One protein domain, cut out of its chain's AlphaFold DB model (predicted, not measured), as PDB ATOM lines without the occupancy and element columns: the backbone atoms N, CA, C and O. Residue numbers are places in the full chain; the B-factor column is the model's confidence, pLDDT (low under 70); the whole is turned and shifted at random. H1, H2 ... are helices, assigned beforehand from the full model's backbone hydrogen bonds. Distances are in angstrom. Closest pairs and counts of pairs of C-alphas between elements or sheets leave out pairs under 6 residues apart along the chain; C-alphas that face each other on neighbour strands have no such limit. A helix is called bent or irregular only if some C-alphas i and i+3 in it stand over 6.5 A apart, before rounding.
ATOM      1  N   ASP A   4     -39.727   1.474  27.993       68.31
ATOM      2  CA  ASP A   4     -39.122   0.239  28.497       68.31
ATOM      3  C   ASP A   4     -39.362  -0.966  27.569       68.31
ATOM      4  O   ASP A   4     -38.541  -1.876  27.503       68.31
ATOM      5  N   HIS A   5     -40.436  -0.968  26.766       74.00
ATOM      6  CA  HIS A   5     -40.666  -2.039  25.787       74.00
ATOM      7  C   HIS A   5     -39.674  -1.956  24.618       74.00
ATOM      8  O   HIS A   5     -39.313  -2.977  24.035       74.00
ATOM      9  N   PHE A   6     -39.214  -0.752  24.270       72.94
ATOM     10  CA  PHE A   6     -38.277  -0.554  23.162       72.94
ATOM     11  C   PHE A   6     -36.874  -1.073  23.485       72.94
ATOM     12  O   PHE A   6     -36.190  -1.584  22.604       72.94
ATOM     13  N   THR A   7     -36.460  -1.018  24.749       73.81
ATOM     14  CA  THR A   7     -35.211  -1.636  25.213       73.81
ATOM     15  C   THR A   7     -35.401  -3.107  25.590       73.81
ATOM     16  O   THR A   7     -34.508  -3.918  25.344       73.81
ATOM     17  N   GLY A   8     -36.577  -3.474  26.111       84.94
ATOM     18  CA  GLY A   8     -36.912  -4.840  26.511       84.94
ATOM     19  C   GLY A   8     -36.984  -5.831  25.347       84.94
ATOM     20  O   GLY A   8     -36.420  -6.916  25.446       84.94
ATOM     21  N   ILE A   9     -37.601  -5.463  24.213       87.69
ATOM     22  CA  ILE A   9     -37.789  -6.387  23.074       87.69
ATOM     23  C   ILE A   9     -36.449  -6.892  22.503       87.69
ATOM     24  O   ILE A   9     -36.272  -8.108  22.429       87.69
ATOM     25  N   PRO A  10     -35.475  -6.038  22.117       88.75
ATOM     26  CA  PRO A  10     -34.191  -6.529  21.614       88.75
ATOM     27  C   PRO A  10     -33.422  -7.344  22.660       88.75
ATOM     28  O   PRO A  10     -32.728  -8.292  22.300       88.75
ATOM     29  N   GLY A  11     -33.548  -6.987  23.946       88.94
ATOM     30  CA  GLY A  11     -32.948  -7.733  25.053       88.94
ATOM     31  C   GLY A  11     -33.516  -9.146  25.169       88.94
ATOM     32  O   GLY A  11     -32.754 -10.110  25.182       88.94
ATOM     33  N   PHE A  12     -34.843  -9.265  25.159       88.94
ATOM     34  CA  PHE A  12     -35.558 -10.539  25.152       88.94
ATOM     35  C   PHE A  12     -35.175 -11.398  23.941       88.94
ATOM     36  O   PHE A  12     -34.796 -12.553  24.108       88.94
ATOM     37  N   LEU A  13     -35.196 -10.837  22.726       91.31
ATOM     38  CA  LEU A  13     -34.868 -11.579  21.501       91.31
ATOM     39  C   LEU A  13     -33.415 -12.070  21.492       91.31
ATOM     40  O   LEU A  13     -33.153 -13.222  21.155       91.31
ATOM     41  N   LYS A  14     -32.465 -11.226  21.910       90.62
ATOM     42  CA  LYS A  14     -31.054 -11.618  22.049       90.62
ATOM     43  C   LYS A  14     -30.868 -12.698  23.122       90.62
ATOM     44  O   LYS A  14     -29.956 -13.514  23.040       90.62
ATOM     45  N   GLY A  15     -31.663 -12.652  24.180       87.69
ATOM     46  CA  GLY A  15     -31.583 -13.586  25.291       87.69
ATOM     47  C   GLY A  15     -32.147 -14.962  24.956       87.69
ATOM     48  O   GLY A  15     -31.457 -15.962  25.104       87.69
ATOM     49  N   LEU A  16     -33.394 -14.996  24.489       87.25
ATOM     50  CA  LEU A  16     -34.128 -16.230  24.238       87.25
ATOM     51  C   LEU A  16     -33.774 -16.853  22.883       87.25
ATOM     52  O   LEU A  16     -33.340 -17.997  22.833       87.25
ATOM     53  N   ALA A  17     -33.947 -16.111  21.784       90.19
ATOM     54  CA  ALA A  17     -33.766 -16.678  20.448       90.19
ATOM     55  C   ALA A  17     -32.284 -16.926  20.132       90.19
ATOM     56  O   ALA A  17     -31.938 -17.973  19.612       90.19
ATOM     57  N   ASP A  18     -31.398 -15.986  20.473       90.12
ATOM     58  CA  ASP A  18     -29.980 -16.099  20.107       90.12
ATOM     59  C   ASP A  18     -29.146 -16.853  21.154       90.12
ATOM     60  O   ASP A  18     -28.538 -17.872  20.851       90.12
ATOM     61  N   GLN A  19     -29.109 -16.379  22.402       89.25
ATOM     62  CA  GLN A  19     -28.224 -16.955  23.424       89.25
ATOM     63  C   GLN A  19     -28.706 -18.286  24.015       89.25
ATOM     64  O   GLN A  19     -27.899 -18.966  24.642       89.25
ATOM     65  N   CYS A  20     -29.977 -18.649  23.829       88.75
ATOM     66  CA  CYS A  20     -30.511 -19.944  24.243       88.75
ATOM     67  C   CYS A  20     -30.787 -20.836  23.026       88.75
ATOM     68  O   CYS A  20     -30.040 -21.786  22.807       88.75
ATOM     69  N   HIS A  21     -31.793 -20.514  22.203       92.62
ATOM     70  CA  HIS A  21     -32.220 -21.393  21.102       92.62
ATOM     71  C   HIS A  21     -31.129 -21.602  20.043       92.62
ATOM     72  O   HIS A  21     -30.634 -22.714  19.900       92.62
ATOM     73  N   HIS A  22     -30.657 -20.543  19.375       95.56
ATOM     74  CA  HIS A  22     -29.623 -20.700  18.345       95.56
ATOM     75  C   HIS A  22     -28.317 -21.272  18.901       95.56
ATOM     76  O   HIS A  22     -27.579 -21.895  18.155       95.56
ATOM     77  N   ARG A  23     -27.993 -21.071  20.186       93.94
ATOM     78  CA  ARG A  23     -26.778 -21.647  20.785       93.94
ATOM     79  C   ARG A  23     -26.846 -23.161  20.891       93.94
ATOM     80  O   ARG A  23     -25.863 -23.812  20.570       93.94
ATOM     81  N   LYS A  24     -27.999 -23.721  21.260       95.12
ATOM     82  CA  LYS A  24     -28.216 -25.174  21.202       95.12
ATOM     83  C   LYS A  24     -27.919 -25.703  19.803       95.12
ATOM     84  O   LYS A  24     -27.218 -26.697  19.627       95.12
ATOM     85  N   GLU A  25     -28.403 -24.988  18.801       97.38
ATOM     86  CA  GLU A  25     -28.242 -25.412  17.422       97.38
ATOM     87  C   GLU A  25     -26.814 -25.230  16.895       97.38
ATOM     88  O   GLU A  25     -26.227 -26.172  16.373       97.38
ATOM     89  N   GLU A  26     -26.234 -24.042  17.064       97.50
ATOM     90  CA  GLU A  26     -24.902 -23.683  16.571       97.50
ATOM     91  C   GLU A  26     -23.776 -24.409  17.320       97.50
ATOM     92  O   GLU A  26     -22.766 -24.738  16.699       97.50
ATOM     93  N   ASP A  27     -23.935 -24.669  18.622       96.12
ATOM     94  CA  ASP A  27     -22.885 -25.274  19.447       96.12
ATOM     95  C   ASP A  27     -22.995 -26.817  19.501       96.12
ATOM     96  O   ASP A  27     -21.980 -27.470  19.750       96.12
ATOM     97  N   HIS A  28     -24.170 -27.416  19.232       96.25
ATOM     98  CA  HIS A  28     -24.353 -28.879  19.296       96.25
ATOM     99  C   HIS A  28     -25.065 -29.491  18.077       96.25
ATOM    100  O   HIS A  28     -24.474 -30.340  17.412       96.25
ATOM    101  N   LEU A  29     -26.295 -29.076  17.734       97.31
ATOM    102  CA  LEU A  29     -27.077 -29.754  16.679       97.31
ATOM    103  C   LEU A  29     -26.385 -29.709  15.309       97.31
ATOM    104  O   LEU A  29     -26.211 -30.738  14.658       97.31
ATOM    105  N   PHE A  30     -25.996 -28.515  14.857       97.88
ATOM    106  CA  PHE A  30     -25.379 -28.327  13.549       97.88
ATOM    107  C   PHE A  30     -24.019 -29.029  13.460       97.88
ATOM    108  O   PHE A  30     -23.835 -29.765  12.488       97.88
ATOM    109  N   PRO A  31     -23.099 -28.899  14.444       97.06
ATOM    110  CA  PRO A  31     -21.873 -29.691  14.466       97.06
ATOM    111  C   PRO A  31     -22.121 -31.198  14.349       97.06
ATOM    112  O   PRO A  31     -21.539 -31.830  13.470       97.06
ATOM    113  N   SER A  32     -23.038 -31.765  15.140       96.94
ATOM    114  CA  SER A  32     -23.336 -33.203  15.080       96.94
ATOM    115  C   SER A  32     -23.875 -33.628  13.709       96.94
ATOM    116  O   SER A  32     -23.459 -34.646  13.159       96.94
ATOM    117  N   MET A  33     -24.750 -32.830  13.090       96.75
ATOM    118  CA  MET A  33     -25.243 -33.122  11.738       96.75
ATOM    119  C   MET A  33     -24.134 -33.035  10.676       96.75
ATOM    120  O   MET A  33     -24.120 -33.828   9.729       96.75
ATOM    121  N   VAL A  34     -23.194 -32.097  10.825       97.00
ATOM    122  CA  VAL A  34     -22.035 -31.950   9.930       97.00
ATOM    123  C   VAL A  34     -21.070 -33.126  10.073       97.00
ATOM    124  O   VAL A  34     -20.630 -33.681   9.064       97.00
ATOM    125  N   GLU A  35     -20.798 -33.576  11.299       96.12
ATOM    126  CA  GLU A  35     -19.979 -34.765  11.574       96.12
ATOM    127  C   GLU A  35     -20.560 -36.031  10.931       96.12
ATOM    128  O   GLU A  35     -19.821 -36.901  10.462       96.12
ATOM    129  N   ARG A  36     -21.889 -36.101  10.816       94.75
ATOM    130  CA  ARG A  36     -22.613 -37.170  10.117       94.75
ATOM    131  C   ARG A  36     -22.731 -36.967   8.599       94.75
ATOM    132  O   ARG A  36     -23.424 -37.723   7.918       94.75
ATOM    133  N   GLY A  37     -22.010 -35.994   8.044       93.56
ATOM    134  CA  GLY A  37     -21.834 -35.809   6.603       93.56
ATOM    135  C   GLY A  37     -22.732 -34.751   5.967       93.56
ATOM    136  O   GLY A  37     -22.739 -34.635   4.738       93.56
ATOM    137  N   MET A  38     -23.479 -33.966   6.751       95.12
ATOM    138  CA  MET A  38     -24.201 -32.819   6.206       95.12
ATOM    139  C   MET A  38     -23.223 -31.692   5.828       95.12
ATOM    140  O   MET A  38     -22.340 -31.360   6.613       95.12
ATOM    141  N   PRO A  39     -23.357 -31.058   4.649       94.44
ATOM    142  CA  PRO A  39     -22.512 -29.922   4.301       94.44
ATOM    143  C   PRO A  39     -22.767 -28.726   5.224       94.44
ATOM    144  O   PRO A  39     -23.901 -28.249   5.324       94.44
ATOM    145  N   GLU A  40     -21.701 -28.215   5.839       93.38
ATOM    146  CA  GLU A  40     -21.734 -26.989   6.644       93.38
ATOM    147  C   GLU A  40     -22.050 -25.761   5.774       93.38
ATOM    148  O   GLU A  40     -22.919 -24.958   6.106       93.38
ATOM    149  N   GLU A  41     -21.417 -25.654   4.601       94.12
ATOM    150  CA  GLU A  41     -21.682 -24.602   3.616       94.12
ATOM    151  C   GLU A  41     -22.468 -25.128   2.410       94.12
ATOM    152  O   GLU A  41     -22.323 -26.274   1.983       94.12
ATOM    153  N   GLY A  42     -23.307 -24.271   1.822       90.25
ATOM    154  CA  GLY A  42     -24.072 -24.603   0.613       90.25
ATOM    155  C   GLY A  42     -25.181 -25.646   0.812       90.25
ATOM    156  O   GLY A  42     -25.800 -26.057  -0.170       90.25
ATOM    157  N   GLY A  43     -25.442 -26.056   2.057       92.81
ATOM    158  CA  GLY A  43     -26.497 -26.990   2.451       92.81
ATOM    159  C   GLY A  43     -27.478 -26.406   3.480       92.81
ATOM    160  O   GLY A  43     -27.429 -25.207   3.772       92.81
ATOM    161  N   PRO A  44     -28.375 -27.242   4.040       95.00
ATOM    162  CA  PRO A  44     -29.367 -26.823   5.030       95.00
ATOM    163  C   PRO A  44     -28.752 -26.123   6.246       95.00
ATOM    164  O   PRO A  44     -29.212 -25.042   6.597       95.00
ATOM    165  N   VAL A  45     -27.673 -26.670   6.821       97.38
ATOM    166  CA  VAL A  45     -26.956 -26.067   7.966       97.38
ATOM    167  C   VAL A  45     -26.489 -24.648   7.633       97.38
ATOM    168  O   VAL A  45     -26.778 -23.706   8.369       97.38
ATOM    169  N   GLY A  46     -25.857 -24.457   6.473       97.50
ATOM    170  CA  GLY A  46     -25.392 -23.141   6.033       97.50
ATOM    171  C   GLY A  46     -26.517 -22.120   5.839       97.50
ATOM    172  O   GLY A  46     -26.322 -20.932   6.105       97.50
ATOM    173  N   ILE A  47     -27.708 -22.560   5.416       97.25
ATOM    174  CA  ILE A  47     -28.894 -21.694   5.334       97.25
ATOM    175  C   ILE A  47     -29.342 -21.270   6.737       97.25
ATOM    176  O   ILE A  47     -29.571 -20.078   6.949       97.25
ATOM    177  N   MET A  48     -29.422 -22.200   7.692       98.00
ATOM    178  CA  MET A  48     -29.827 -21.898   9.072       98.00
ATOM    179  C   MET A  48     -28.849 -20.920   9.738       98.00
ATOM    180  O   MET A  48     -29.262 -19.863  10.212       98.00
ATOM    181  N   LEU A  49     -27.541 -21.178   9.633       98.25
ATOM    182  CA  LEU A  49     -26.482 -20.285  10.123       98.25
ATOM    183  C   LEU A  49     -26.562 -18.880   9.509       98.25
ATOM    184  O   LEU A  49     -26.376 -17.863  10.190       98.25
ATOM    185  N   HIS A  50     -26.848 -18.801   8.208       98.06
ATOM    186  CA  HIS A  50     -27.037 -17.523   7.534       98.06
ATOM    187  C   HIS A  50     -28.233 -16.756   8.110       98.06
ATOM    188  O   HIS A  50     -28.128 -15.550   8.350       98.06
ATOM    189  N   GLU A  51     -29.352 -17.440   8.341       98.25
ATOM    190  CA  GLU A  51     -30.551 -16.848   8.931       98.25
ATOM    191  C   GLU A  51     -30.329 -16.415  10.385       98.25
ATOM    192  O   GLU A  51     -30.734 -15.306  10.734       98.25
ATOM    193  N   HIS A  52     -29.594 -17.181  11.199       98.25
ATOM    194  CA  HIS A  52     -29.228 -16.762  12.559       98.25
ATOM    195  C   HIS A  52     -28.434 -15.453  12.551       98.25
ATOM    196  O   HIS A  52     -28.736 -14.517  13.299       98.25
ATOM    197  N   ARG A  53     -27.448 -15.335  11.648       98.12
ATOM    198  CA  ARG A  53     -26.668 -14.100  11.479       98.12
ATOM    199  C   ARG A  53     -27.553 -12.924  11.060       98.12
ATOM    200  O   ARG A  53     -27.430 -11.851  11.650       98.12
ATOM    201  N   LEU A  54     -28.462 -13.113  10.101       97.94
ATOM    202  CA  LEU A  54     -29.430 -12.074   9.716       97.94
ATOM    203  C   LEU A  54     -30.334 -11.673  10.893       97.94
ATOM    204  O   LEU A  54     -30.609 -10.490  11.092       97.94
ATOM    205  N   GLY A  55     -30.763 -12.640  11.708       97.12
ATOM    206  CA  GLY A  55     -31.534 -12.393  12.922       97.12
ATOM    207  C   GLY A  55     -30.787 -11.481  13.897       97.12
ATOM    208  O   GLY A  55     -31.335 -10.469  14.346       97.12
ATOM    209  N   ARG A  56     -29.508 -11.783  14.159       97.56
ATOM    210  CA  ARG A  56     -28.622 -10.953  14.994       97.56
ATOM    211  C   ARG A  56     -28.450  -9.538  14.436       97.56
ATOM    212  O   ARG A  56     -28.476  -8.575  15.205       97.56
ATOM    213  N   GLU A  57     -28.327  -9.391  13.117       96.94
ATOM    214  CA  GLU A  57     -28.224  -8.084  12.454       96.94
ATOM    215  C   GLU A  57     -29.489  -7.238  12.653       96.94
ATOM    216  O   GLU A  57     -29.391  -6.072  13.045       96.94
ATOM    217  N   TYR A  58     -30.683  -7.812  12.476       95.94
ATOM    218  CA  TYR A  58     -31.928  -7.080  12.721       95.94
ATOM    219  C   TYR A  58     -32.090  -6.673  14.188       95.94
ATOM    220  O   TYR A  58     -32.473  -5.533  14.455       95.94
ATOM    221  N   ILE A  59     -31.760  -7.553  15.141       93.94
ATOM    222  CA  ILE A  59     -31.786  -7.220  16.577       93.94
ATOM    223  C   ILE A  59     -30.826  -6.060  16.877       93.94
ATOM    224  O   ILE A  59     -31.180  -5.136  17.617       93.94
ATOM    225  N   ALA A  60     -29.627  -6.065  16.285       92.88
ATOM    226  CA  ALA A  60     -28.658  -4.987  16.454       92.88
ATOM    227  C   ALA A  60     -29.178  -3.649  15.904       92.88
ATOM    228  O   ALA A  60     -29.040  -2.630  16.581       92.88
ATOM    229  N   VAL A  61     -29.822  -3.658  14.728       91.94
ATOM    230  CA  VAL A  61     -30.457  -2.466  14.138       91.94
ATOM    231  C   VAL A  61     -31.599  -1.951  15.010       91.94
ATOM    232  O   VAL A  61     -31.702  -0.741  15.213       91.94
ATOM    233  N   MET A  62     -32.448  -2.836  15.546       90.38
ATOM    234  CA  MET A  62     -33.512  -2.436  16.471       90.38
ATOM    235  C   MET A  62     -32.917  -1.726  17.686       90.38
ATOM    236  O   MET A  62     -33.298  -0.596  17.976       90.38
ATOM    237  N   ARG A  63     -31.933  -2.348  18.347       89.25
ATOM    238  CA  ARG A  63     -31.292  -1.788  19.541       89.25
ATOM    239  C   ARG A  63     -30.661  -0.420  19.276       89.25
ATOM    240  O   ARG A  63     -30.973   0.521  19.998       89.25
ATOM    241  N   SER A  64     -29.826  -0.291  18.241       87.94
ATOM    242  CA  SER A  64     -29.161   0.986  17.946       87.94
ATOM    243  C   SER A  64     -30.162   2.082  17.591       87.94
ATOM    244  O   SER A  64     -30.047   3.207  18.068       87.94
ATOM    245  N   THR A  65     -31.203   1.752  16.822       84.50
ATOM    246  CA  THR A  65     -32.218   2.740  16.440       84.50
ATOM    247  C   THR A  65     -33.074   3.166  17.639       84.50
ATOM    248  O   THR A  65     -33.460   4.330  17.722       84.50
ATOM    249  N   PHE A  66     -33.336   2.273  18.602       81.31
ATOM    250  CA  PHE A  66     -34.017   2.632  19.852       81.31
ATOM    251  C   PHE A  66     -33.165   3.525  20.764       81.31
ATOM    252  O   PHE A  66     -33.705   4.449  21.371       81.31
ATOM    253  N   GLU A  67     -31.852   3.299  20.833       78.62
ATOM    254  CA  GLU A  67     -30.912   4.160  21.571       78.62
ATOM    255  C   GLU A  67     -30.788   5.560  20.937       78.62
ATOM    256  O   GLU A  67     -30.713   6.569  21.645       78.62
ATOM    257  N   GLU A  68     -30.813   5.630  19.602       75.94
ATOM    258  CA  GLU A  68     -30.796   6.874  18.819       75.94
ATOM    259  C   GLU A  68     -32.112   7.663  18.908       75.94
ATOM    260  O   GLU A  68     -32.128   8.875  18.671       75.94
ATOM    261  N   TRP A  69     -33.226   7.009  19.252       71.88
ATOM    262  CA  TRP A  69     -34.550   7.625  19.273       71.88
ATOM    263  C   TRP A  69     -34.740   8.535  20.498       71.88
ATOM    264  O   TRP A  69     -35.404   8.209  21.491       71.88
ATOM    265  N   LYS A  70     -34.124   9.720  20.430       60.84
ATOM    266  CA  LYS A  70     -34.179  10.717  21.503       60.84
ATOM    267  C   LYS A  70     -35.351  11.688  21.434       60.84
ATOM    268  O   LYS A  70     -35.776  12.099  22.500       60.84
ATOM    269  N   GLU A  71     -35.945  11.955  20.278       60.88
ATOM    270  CA  GLU A  71     -37.154  12.785  20.123       60.88
ATOM    271  C   GLU A  71     -37.699  12.559  18.702       60.88
ATOM    272  O   GLU A  71     -36.938  12.706  17.752       60.88
ATOM    273  N   GLU A  72     -38.959  12.115  18.574       59.84
ATOM    274  CA  GLU A  72     -39.886  12.142  17.408       59.84
ATOM    275  C   GLU A  72     -39.341  12.131  15.953       59.84
ATOM    276  O   GLU A  72     -40.008  12.580  15.020       59.84
ATOM    277  N   SER A  73     -38.160  11.566  15.696       69.12
ATOM    278  CA  SER A  73     -37.623  11.418  14.342       69.12
ATOM    279  C   SER A  73     -38.405  10.347  13.585       69.12
ATOM    280  O   SER A  73     -38.218   9.148  13.812       69.12
ATOM    281  N   LEU A  74     -39.261  10.776  12.653       69.06
ATOM    282  CA  LEU A  74     -40.032   9.889  11.769       69.06
ATOM    283  C   LEU A  74     -39.137   8.861  11.053       69.06
ATOM    284  O   LEU A  74     -39.510   7.701  10.911       69.06
ATOM    285  N   SER A  75     -37.905   9.248  10.703       79.88
ATOM    286  CA  SER A  75     -36.932   8.356  10.060       79.88
ATOM    287  C   SER A  75     -36.462   7.208  10.966       79.88
ATOM    288  O   SER A  75     -36.237   6.097  10.481       79.88
ATOM    289  N   ALA A  76     -36.330   7.437  12.277       79.00
ATOM    290  CA  ALA A  76     -35.973   6.381  13.226       79.00
ATOM    291  C   ALA A  76     -37.123   5.373  13.389       79.00
ATOM    292  O   ALA A  76     -36.889   4.164  13.395       79.00
ATOM    293  N   ALA A  77     -38.366   5.864  13.441       79.69
ATOM    294  CA  ALA A  77     -39.553   5.017  13.524       79.69
ATOM    295  C   ALA A  77     -39.679   4.081  12.307       79.69
ATOM    296  O   ALA A  77     -39.886   2.879  12.480       79.69
ATOM    297  N   ASP A  78     -39.471   4.592  11.090       85.31
ATOM    298  CA  ASP A  78     -39.523   3.781   9.866       85.31
ATOM    299  C   ASP A  78     -38.450   2.683   9.842       85.31
ATOM    300  O   ASP A  78     -38.732   1.537   9.479       85.31
ATOM    301  N   ARG A  79     -37.225   3.004  10.284       86.50
ATOM    302  CA  ARG A  79     -36.123   2.032  10.398       86.50
ATOM    303  C   ARG A  79     -36.459   0.908  11.379       86.50
ATOM    304  O   ARG A  79     -36.252  -0.259  11.049       86.50
ATOM    305  N   ILE A  80     -37.017   1.240  12.544       85.12
ATOM    306  CA  ILE A  80     -37.456   0.254  13.542       85.12
ATOM    307  C   ILE A  80     -38.549  -0.643  12.961       85.12
ATOM    308  O   ILE A  80     -38.437  -1.866  13.025       85.12
ATOM    309  N   ILE A  81     -39.595  -0.055  12.371       87.56
ATOM    310  CA  ILE A  81     -40.721  -0.809  11.804       87.56
ATOM    311  C   ILE A  81     -40.230  -1.758  10.710       87.56
ATOM    312  O   ILE A  81     -40.653  -2.915  10.664       87.56
ATOM    313  N   SER A  82     -39.333  -1.286   9.843       91.69
ATOM    314  CA  SER A  82     -38.729  -2.109   8.800       91.69
ATOM    315  C   SER A  82     -37.929  -3.271   9.394       91.69
ATOM    316  O   SER A  82     -38.186  -4.415   9.024       91.69
ATOM    317  N   ALA A  83     -37.043  -3.012  10.362       92.19
ATOM    318  CA  ALA A  83     -36.249  -4.054  11.013       92.19
ATOM    319  C   ALA A  83     -37.130  -5.103  11.713       92.19
ATOM    320  O   ALA A  83     -36.913  -6.300  11.539       92.19
ATOM    321  N   VAL A  84     -38.161  -4.671  12.449       91.62
ATOM    322  CA  VAL A  84     -39.107  -5.568  13.133       91.62
ATOM    323  C   VAL A  84     -39.863  -6.436  12.131       91.62
ATOM    324  O   VAL A  84     -39.944  -7.647  12.315       91.62
ATOM    325  N   ARG A  85     -40.399  -5.853  11.052       94.62
ATOM    326  CA  ARG A  85     -41.126  -6.619  10.026       94.62
ATOM    327  C   ARG A  85     -40.229  -7.649   9.347       94.62
ATOM    328  O   ARG A  85     -40.650  -8.793   9.192       94.62
ATOM    329  N   SER A  86     -39.009  -7.260   8.988       97.00
ATOM    330  CA  SER A  86     -38.037  -8.166   8.375       97.00
ATOM    331  C   SER A  86     -37.642  -9.296   9.321       97.00
ATOM    332  O   SER A  86     -37.615 -10.449   8.903       97.00
ATOM    333  N   TYR A  87     -37.425  -8.997  10.604       96.56
ATOM    334  CA  TYR A  87     -37.122 -10.008  11.616       96.56
ATOM    335  C   TYR A  87     -38.285 -10.979  11.850       96.56
ATOM    336  O   TYR A  87     -38.078 -12.187  11.891       96.56
ATOM    337  N   VAL A  88     -39.525 -10.483  11.935       95.88
ATOM    338  CA  VAL A  88     -40.718 -11.337  12.073       95.88
ATOM    339  C   VAL A  88     -40.881 -12.257  10.864       95.88
ATOM    340  O   VAL A  88     -41.193 -13.435  11.024       95.88
ATOM    341  N   GLN A  89     -40.678 -11.736   9.652       97.94
ATOM    342  CA  GLN A  89     -40.752 -12.548   8.439       97.94
ATOM    343  C   GLN A  89     -39.640 -13.604   8.394       97.94
ATOM    344  O   GLN A  89     -39.917 -14.748   8.034       97.94
ATOM    345  N   LEU A  90     -38.416 -13.227   8.775       98.19
ATOM    346  CA  LEU A  90     -37.282 -14.140   8.891       98.19
ATOM    347  C   LEU A  90     -37.605 -15.275   9.866       98.19
ATOM    348  O   LEU A  90     -37.571 -16.425   9.454       98.19
ATOM    349  N   LEU A  91     -38.004 -14.961  11.103       96.94
ATOM    350  CA  LEU A  91     -38.308 -15.972  12.120       96.94
ATOM    351  C   LEU A  91     -39.429 -16.921  11.698       96.94
ATOM    352  O   LEU A  91     -39.319 -18.120  11.906       96.94
ATOM    353  N   ARG A  92     -40.501 -16.420  11.076       97.38
ATOM    354  CA  ARG A  92     -41.580 -17.295  10.584       97.38
ATOM    355  C   ARG A  92     -41.075 -18.292   9.551       97.38
ATOM    356  O   ARG A  92     -41.403 -19.467   9.625       97.38
ATOM    357  N   ASN A  93     -40.272 -17.820   8.601       97.81
ATOM    358  CA  ASN A  93     -39.685 -18.686   7.584       97.81
ATOM    359  C   ASN A  93     -38.630 -19.628   8.170       97.81
ATOM    360  O   ASN A  93     -38.409 -20.702   7.622       97.81
ATOM    361  N   HIS A  94     -37.933 -19.204   9.219       98.12
ATOM    362  CA  HIS A  94     -36.928 -19.992   9.915       98.12
ATOM    363  C   HIS A  94     -37.578 -21.162  10.659       98.12
ATOM    364  O   HIS A  94     -37.312 -22.309  10.324       98.12
ATOM    365  N   ILE A  95     -38.562 -20.867  11.513       96.94
ATOM    366  CA  ILE A  95     -39.342 -21.854  12.277       96.94
ATOM    367  C   ILE A  95     -40.053 -22.851  11.358       96.94
ATOM    368  O   ILE A  95     -40.128 -24.042  11.649       96.94
ATOM    369  N   GLU A  96     -40.568 -22.387  10.217       98.06
ATOM    370  CA  GLU A  96     -41.184 -23.283   9.237       98.06
ATOM    371  C   GLU A  96     -40.166 -24.268   8.639       98.06
ATOM    372  O   GLU A  96     -40.500 -25.432   8.409       98.06
ATOM    373  N   LYS A  97     -38.920 -23.834   8.407       97.69
ATOM    374  CA  LYS A  97     -37.854 -24.727   7.934       97.69
ATOM    375  C   LYS A  97     -37.406 -25.690   9.023       97.69
ATOM    376  O   LYS A  97     -37.256 -26.869   8.718       97.69
ATOM    377  N   GLU A  98     -37.235 -25.213  10.254       97.62
ATOM    378  CA  GLU A  98     -36.910 -26.045  11.418       97.62
ATOM    379  C   GLU A  98     -37.911 -27.196  11.556       97.62
ATOM    380  O   GLU A  98     -37.555 -28.366  11.402       97.62
ATOM    381  N   ASN A  99     -39.190 -26.849  11.725       97.25
ATOM    382  CA  ASN A  99     -40.242 -27.799  12.075       97.25
ATOM    383  C   ASN A  99     -40.578 -28.793  10.963       97.25
ATOM    384  O   ASN A  99     -40.888 -29.947  11.248       97.25
ATOM    385  N   ASN A 100     -40.572 -28.356   9.700       96.38
ATOM    386  CA  ASN A 100     -41.084 -29.188   8.606       96.38
ATOM    387  C   ASN A 100     -39.989 -29.871   7.788       96.38
ATOM    388  O   ASN A 100     -40.298 -30.738   6.970       96.38
ATOM    389  N   ILE A 101     -38.733 -29.452   7.944       94.69
ATOM    390  CA  ILE A 101     -37.629 -29.947   7.121       94.69
ATOM    391  C   ILE A 101     -36.454 -30.330   8.012       94.69
ATOM    392  O   ILE A 101     -36.063 -31.493   8.039       94.69
ATOM    393  N   PHE A 102     -35.896 -29.365   8.739       95.69
ATOM    394  CA  PHE A 102     -34.589 -29.510   9.364       95.69
ATOM    395  C   PHE A 102     -34.584 -30.560  10.479       95.69
ATOM    396  O   PHE A 102     -33.732 -31.444  10.460       95.69
ATOM    397  N   PHE A 103     -35.563 -30.538  11.390       95.38
ATOM    398  CA  PHE A 103     -35.629 -31.522  12.476       95.38
ATOM    399  C   PHE A 103     -35.879 -32.940  11.959       95.38
ATOM    400  O   PHE A 103     -35.211 -33.868  12.391       95.38
ATOM    401  N   SER A 104     -36.712 -33.110  10.926       95.94
ATOM    402  CA  SER A 104     -36.878 -34.430  10.301       95.94
ATOM    403  C   SER A 104     -35.589 -34.937   9.640       95.94
ATOM    404  O   SER A 104     -35.349 -36.142   9.608       95.94
ATOM    405  N   MET A 105     -34.749 -34.040   9.111       95.31
ATOM    406  CA  MET A 105     -33.425 -34.411   8.608       95.31
ATOM    407  C   MET A 105     -32.472 -34.778   9.750       95.31
ATOM    408  O   MET A 105     -31.708 -35.726   9.595       95.31
ATOM    409  N   ALA A 106     -32.525 -34.070  10.882       95.50
ATOM    410  CA  ALA A 106     -31.751 -34.405  12.077       95.50
ATOM    411  C   ALA A 106     -32.113 -35.801  12.607       95.50
ATOM    412  O   ALA A 106     -31.218 -36.625  12.777       95.50
ATOM    413  N   ASP A 107     -33.407 -36.112  12.726       95.25
ATOM    414  CA  ASP A 107     -33.912 -37.414  13.189       95.25
ATOM    415  C   ASP A 107     -33.455 -38.592  12.310       95.25
ATOM    416  O   ASP A 107     -33.374 -39.730  12.763       95.25
ATOM    417  N   GLN A 108     -33.184 -38.342  11.025       94.94
ATOM    418  CA  GLN A 108     -32.715 -39.371  10.088       94.94
ATOM    419  C   GLN A 108     -31.206 -39.616  10.169       94.94
ATOM    420  O   GLN A 108     -30.726 -40.643   9.686       94.94
ATOM    421  N   VAL A 109     -30.459 -38.651  10.701       94.81
ATOM    422  CA  VAL A 109     -28.994 -38.608  10.651       94.81
ATOM    423  C   VAL A 109     -28.373 -38.890  12.024       94.81
ATOM    424  O   VAL A 109     -27.291 -39.480  12.095       94.81
ATOM    425  N   LEU A 110     -29.060 -38.496  13.098       95.25
ATOM    426  CA  LEU A 110     -28.641 -38.664  14.485       95.25
ATOM    427  C   LEU A 110     -29.385 -39.834  15.123       95.25
ATOM    428  O   LEU A 110     -30.611 -39.916  15.039       95.25
ATOM    429  N   ASP A 111     -28.650 -40.736  15.764       94.75
ATOM    430  CA  ASP A 111     -29.256 -41.879  16.451       94.75
ATOM    431  C   ASP A 111     -29.800 -41.505  17.843       94.75
ATOM    432  O   ASP A 111     -29.594 -40.399  18.343       94.75
ATOM    433  N   GLU A 112     -30.551 -42.421  18.466       94.06
ATOM    434  CA  GLU A 112     -31.201 -42.170  19.762       94.06
ATOM    435  C   GLU A 112     -30.196 -41.847  20.881       94.06
ATOM    436  O   GLU A 112     -30.499 -41.034  21.754       94.06
ATOM    437  N   GLU A 113     -29.003 -42.450  20.858       94.75
ATOM    438  CA  GLU A 113     -27.968 -42.219  21.872       94.75
ATOM    439  C   GLU A 113     -27.399 -40.800  21.751       94.75
ATOM    440  O   GLU A 113     -27.266 -40.089  22.748       94.75
ATOM    441  N   GLU A 114     -27.135 -40.341  20.527       93.81
ATOM    442  CA  GLU A 114     -26.715 -38.962  20.275       93.81
ATOM    443  C   GLU A 114     -27.782 -37.939  20.642       93.81
ATOM    444  O   GLU A 114     -27.464 -36.927  21.264       93.81
ATOM    445  N   GLN A 115     -29.042 -38.190  20.284       93.94
ATOM    446  CA  GLN A 115     -30.140 -37.288  20.635       93.94
ATOM    447  C   GLN A 115     -30.317 -37.187  22.156       93.94
ATOM    448  O   GLN A 115     -30.592 -36.103  22.682       93.94
ATOM    449  N   GLN A 116     -30.109 -38.291  22.880       94.88
ATOM    450  CA  GLN A 116     -30.140 -38.287  24.338       94.88
ATOM    451  C   GLN A 116     -28.984 -37.468  24.926       94.88
ATOM    452  O   GLN A 116     -29.231 -36.583  25.744       94.88
ATOM    453  N   HIS A 117     -27.747 -37.691  24.475       94.12
ATOM    454  CA  HIS A 117     -26.601 -36.889  24.921       94.12
ATOM    455  C   HIS A 117     -26.770 -35.399  24.586       94.12
ATOM    456  O   HIS A 117     -26.491 -34.538  25.417       94.12
ATOM    457  N   MET A 118     -27.296 -35.084  23.401       94.94
ATOM    458  CA  MET A 118     -27.560 -33.709  22.980       94.94
ATOM    459  C   MET A 118     -28.611 -33.028  23.860       94.94
ATOM    460  O   MET A 118     -28.484 -31.845  24.167       94.94
ATOM    461  N   THR A 119     -29.621 -33.772  24.315       93.19
ATOM    462  CA  THR A 119     -30.618 -33.257  25.262       93.19
ATOM    463  C   THR A 119     -29.963 -32.848  26.583       93.19
ATOM    464  O   THR A 119     -30.227 -31.755  27.080       93.19
ATOM    465  N   GLU A 120     -29.055 -33.668  27.119       94.38
ATOM    466  CA  GLU A 120     -28.313 -33.335  28.344       94.38
ATOM    467  C   GLU A 120     -27.408 -32.109  28.154       94.38
ATOM    468  O   GLU A 120     -27.262 -31.283  29.055       94.38
ATOM    469  N   ASP A 121     -26.792 -31.967  26.983       93.44
ATOM    470  CA  ASP A 121     -25.954 -30.811  26.675       93.44
ATOM    471  C   ASP A 121     -26.773 -29.524  26.508       93.44
ATOM    472  O   ASP A 121     -26.346 -28.460  26.958       93.44
ATOM    473  N   PHE A 122     -27.989 -29.613  25.961       92.38
ATOM    474  CA  PHE A 122     -28.926 -28.490  25.920       92.38
ATOM    475  C   PHE A 122     -29.344 -28.021  27.311       92.38
ATOM    476  O   PHE A 122     -29.449 -26.814  27.526       92.38
ATOM    477  N   GLU A 123     -29.585 -28.947  28.239       89.88
ATOM    478  CA  GLU A 123     -29.916 -28.619  29.628       89.88
ATOM    479  C   GLU A 123     -28.746 -27.904  30.315       89.88
ATOM    480  O   GLU A 123     -28.931 -26.822  30.874       89.88
ATOM    481  N   LYS A 124     -27.521 -28.431  30.185       90.25
ATOM    482  CA  LYS A 124     -26.309 -27.786  30.729       90.25
ATOM    483  C   LYS A 124     -26.093 -26.393  30.142       90.25
ATOM    484  O   LYS A 124     -25.791 -25.453  30.872       90.25
ATOM    485  N   LEU A 125     -26.256 -26.243  28.826       87.50
ATOM    486  CA  LEU A 125     -26.110 -24.955  28.157       87.50
ATOM    487  C   LEU A 125     -27.122 -23.935  28.691       87.50
ATOM    488  O   LEU A 125     -26.761 -22.780  28.923       87.50
ATOM    489  N   GLU A 126     -28.375 -24.342  28.906       83.19
ATOM    490  CA  GLU A 126     -29.366 -23.469  29.531       83.19
ATOM    491  C   GLU A 126     -28.958 -23.078  30.953       83.19
ATOM    492  O   GLU A 126     -28.972 -21.889  31.258       83.19
ATOM    493  N   GLU A 127     -28.523 -24.019  31.792       84.25
ATOM    494  CA  GLU A 127     -28.066 -23.725  33.160       84.25
ATOM    495  C   GLU A 127     -26.861 -22.769  33.201       84.25
ATOM    496  O   GLU A 127     -26.769 -21.906  34.077       84.25
ATOM    497  N   GLU A 128     -25.932 -22.889  32.251       80.69
ATOM    498  CA  GLU A 128     -24.732 -22.050  32.183       80.69
ATOM    499  C   GLU A 128     -24.992 -20.655  31.599       80.69
ATOM    500  O   GLU A 128     -24.315 -19.686  31.966       80.69
ATOM    501  N   LYS A 129     -25.911 -20.542  30.632       71.06
ATOM    502  CA  LYS A 129     -26.133 -19.304  29.860       71.06
ATOM    503  C   LYS A 129     -27.344 -18.513  30.321       71.06
ATOM    504  O   LYS A 129     -27.365 -17.291  30.144       71.06
ATOM    505  N   ILE A 130     -28.346 -19.175  30.885       71.19
ATOM    506  CA  ILE A 130     -29.542 -18.536  31.415       71.19
ATOM    507  C   ILE A 130     -29.309 -18.311  32.904       71.19
ATOM    508  O   ILE A 130     -29.363 -19.229  33.713       71.19
ATOM    509  N   GLU A 131     -29.048 -17.055  33.267       70.25
ATOM    510  CA  GLU A 131     -28.955 -16.664  34.671       70.25
ATOM    511  C   GLU A 131     -30.215 -17.130  35.432       70.25
ATOM    512  O   GLU A 131     -31.328 -16.969  34.913       70.25
ATOM    513  N   PRO A 132     -30.082 -17.686  36.652       70.44
ATOM    514  CA  PRO A 132     -31.235 -18.085  37.451       70.44
ATOM    515  C   PRO A 132     -32.264 -16.949  37.559       70.44
ATOM    516  O   PRO A 132     -31.923 -15.829  37.935       70.44
ATOM    517  N   GLY A 133     -33.529 -17.224  37.222       71.44
ATOM    518  CA  GLY A 133     -34.602 -16.221  37.200       71.44
ATOM    519  C   GLY A 133     -34.840 -15.552  35.839       71.44
ATOM    520  O   GLY A 133     -35.859 -14.881  35.655       71.44
ATOM    521  N   LYS A 134     -33.938 -15.721  34.861       77.00
ATOM    522  CA  LYS A 134     -34.062 -15.077  33.545       77.00
ATOM    523  C   LYS A 134     -35.156 -15.708  32.683       77.00
ATOM    524  O   LYS A 134     -35.808 -15.008  31.909       77.00
ATOM    525  N   HIS A 135     -35.403 -17.005  32.856       74.69
ATOM    526  CA  HIS A 135     -36.523 -17.696  32.221       74.69
ATOM    527  C   HIS A 135     -37.867 -17.125  32.705       74.69
ATOM    528  O   HIS A 135     -38.734 -16.782  31.902       74.69
ATOM    529  N   GLU A 136     -38.020 -16.936  34.016       80.06
ATOM    530  CA  GLU A 136     -39.191 -16.314  34.634       80.06
ATOM    531  C   GLU A 136     -39.361 -14.855  34.192       80.06
ATOM    532  O   GLU A 136     -40.481 -14.432  33.902       80.06
ATOM    533  N   GLU A 137     -38.264 -14.099  34.081       82.06
ATOM    534  CA  GLU A 137     -38.262 -12.729  33.556       82.06
ATOM    535  C   GLU A 137     -38.768 -12.679  32.104       82.06
ATOM    536  O   GLU A 137     -39.605 -11.843  31.766       82.06
ATOM    537  N   TYR A 138     -38.328 -13.609  31.250       83.19
ATOM    538  CA  TYR A 138     -38.805 -13.731  29.870       83.19
ATOM    539  C   TYR A 138     -40.295 -14.070  29.791       83.19
ATOM    540  O   TYR A 138     -41.020 -13.447  29.010       83.19
ATOM    541  N   HIS A 139     -40.787 -14.999  30.614       81.00
ATOM    542  CA  HIS A 139     -42.222 -15.308  30.689       81.00
ATOM    543  C   HIS A 139     -43.048 -14.126  31.183       81.00
ATOM    544  O   HIS A 139     -44.126 -13.855  30.646       81.00
ATOM    545  N   HIS A 140     -42.547 -13.407  32.185       84.44
ATOM    546  CA  HIS A 140     -43.188 -12.200  32.685       84.44
ATOM    547  C   HIS A 140     -43.279 -11.137  31.586       84.44
ATOM    548  O   HIS A 140     -44.375 -10.666  31.286       84.44
ATOM    549  N   PHE A 141     -42.164 -10.862  30.907       84.50
ATOM    550  CA  PHE A 141     -42.103  -9.909  29.803       84.50
ATOM    551  C   PHE A 141     -43.059 -10.281  28.657       84.50
ATOM    552  O   PHE A 141     -43.781  -9.429  28.139       84.50
ATOM    553  N   LEU A 142     -43.137 -11.565  28.284       82.75
ATOM    554  CA  LEU A 142     -44.099 -12.047  27.285       82.75
ATOM    555  C   LEU A 142     -45.549 -11.797  27.706       82.75
ATOM    556  O   LEU A 142     -46.372 -11.401  26.876       82.75
ATOM    557  N   LYS A 143     -45.874 -12.031  28.981       82.81
ATOM    558  CA  LYS A 143     -47.217 -11.794  29.514       82.81
ATOM    559  C   LYS A 143     -47.571 -10.307  29.463       82.81
ATOM    560  O   LYS A 143     -48.623  -9.966  28.924       82.81
ATOM    561  N   GLU A 144     -46.677  -9.441  29.935       81.81
ATOM    562  CA  GLU A 144     -46.848  -7.983  29.885       81.81
ATOM    563  C   GLU A 144     -47.035  -7.470  28.453       81.81
ATOM    564  O   GLU A 144     -47.872  -6.607  28.201       81.81
TER     565      GLU A 144
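What this domain is: This is residues 4 to 144 of the 151 residues of a protein of Bacteroidetes bacterium (UniProt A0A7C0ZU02). Three long helices, H1, H2 and H3, make an up-and-down bundle, each running against the one before it. H4 folds back along the later part of H1, on the side away from H2 and H3, and short H5 crosses the earlier part of H1 at a slant. The printed part has 141 residues with five named helices, H1 to H5 in order, and no named strand: all helix. It is only just compact, close to loose, with a radius of gyration of the C-alphas of 17.2 A, and spans 55 by 36 by 20 A.

How they stand to each other: H1, residues 4 to 35, and H2, residues 44 to 68, form a helical hairpin; their closest C-alphas, of Pro 10 and Ile 59, are 5.6 A apart, at a shallow tilt of 18 degrees. H2 and H3, residues 74 to 109, form another at 23 degrees, closest at the C-alphas of Tyr 58 and Ala 83, 5.5 A. H1 and H3 are close but not clearly touching, with the C-alphas of Met 33 and Ala 106 6.6 A apart. H4, residues 112 to 129, touches H1 at its residues 19 to 29 alone, opposite ways at 32 degrees, only just short of steep; the C-alphas of Lys 24 and Phe 122 are closest, 5.8 A. H5, residues 134 to 144, only just touches H1, with 3 pairs of C-alphas within 8 A, the closest those of Phe 12 and Tyr 138, 6.6 A, at a steep tilt of 50 degrees. Every O i to N i+4 pair is within hydrogen-bond range in H2, H4 and H5, but 18 of 28 in H1 and 30 of 32 in H3.

Where its parts are: H1 begins at C-alpha 4, (-39.122, 0.239, 28.497), and measures 43.3 A; it is irregular, C-alphas 27 and 30 being 7.1 A apart. H2 measures 36.4 A. H3 measures 49.7 A and is irregular, with C-alphas 100 and 103 7.1 A apart. H4 measures 25.5 A, and H5, 15.1 A, ends at C-alpha 144, (-46.848, -7.983, 29.885).

The domain as a whole: The C-alphas of Glu 72 and Glu 113, the two farthest apart, are 55.8 A from each other. The printed part has no cut, and no link is long. The pLDDT is under 70 at residue 4 and residues 70 to 74.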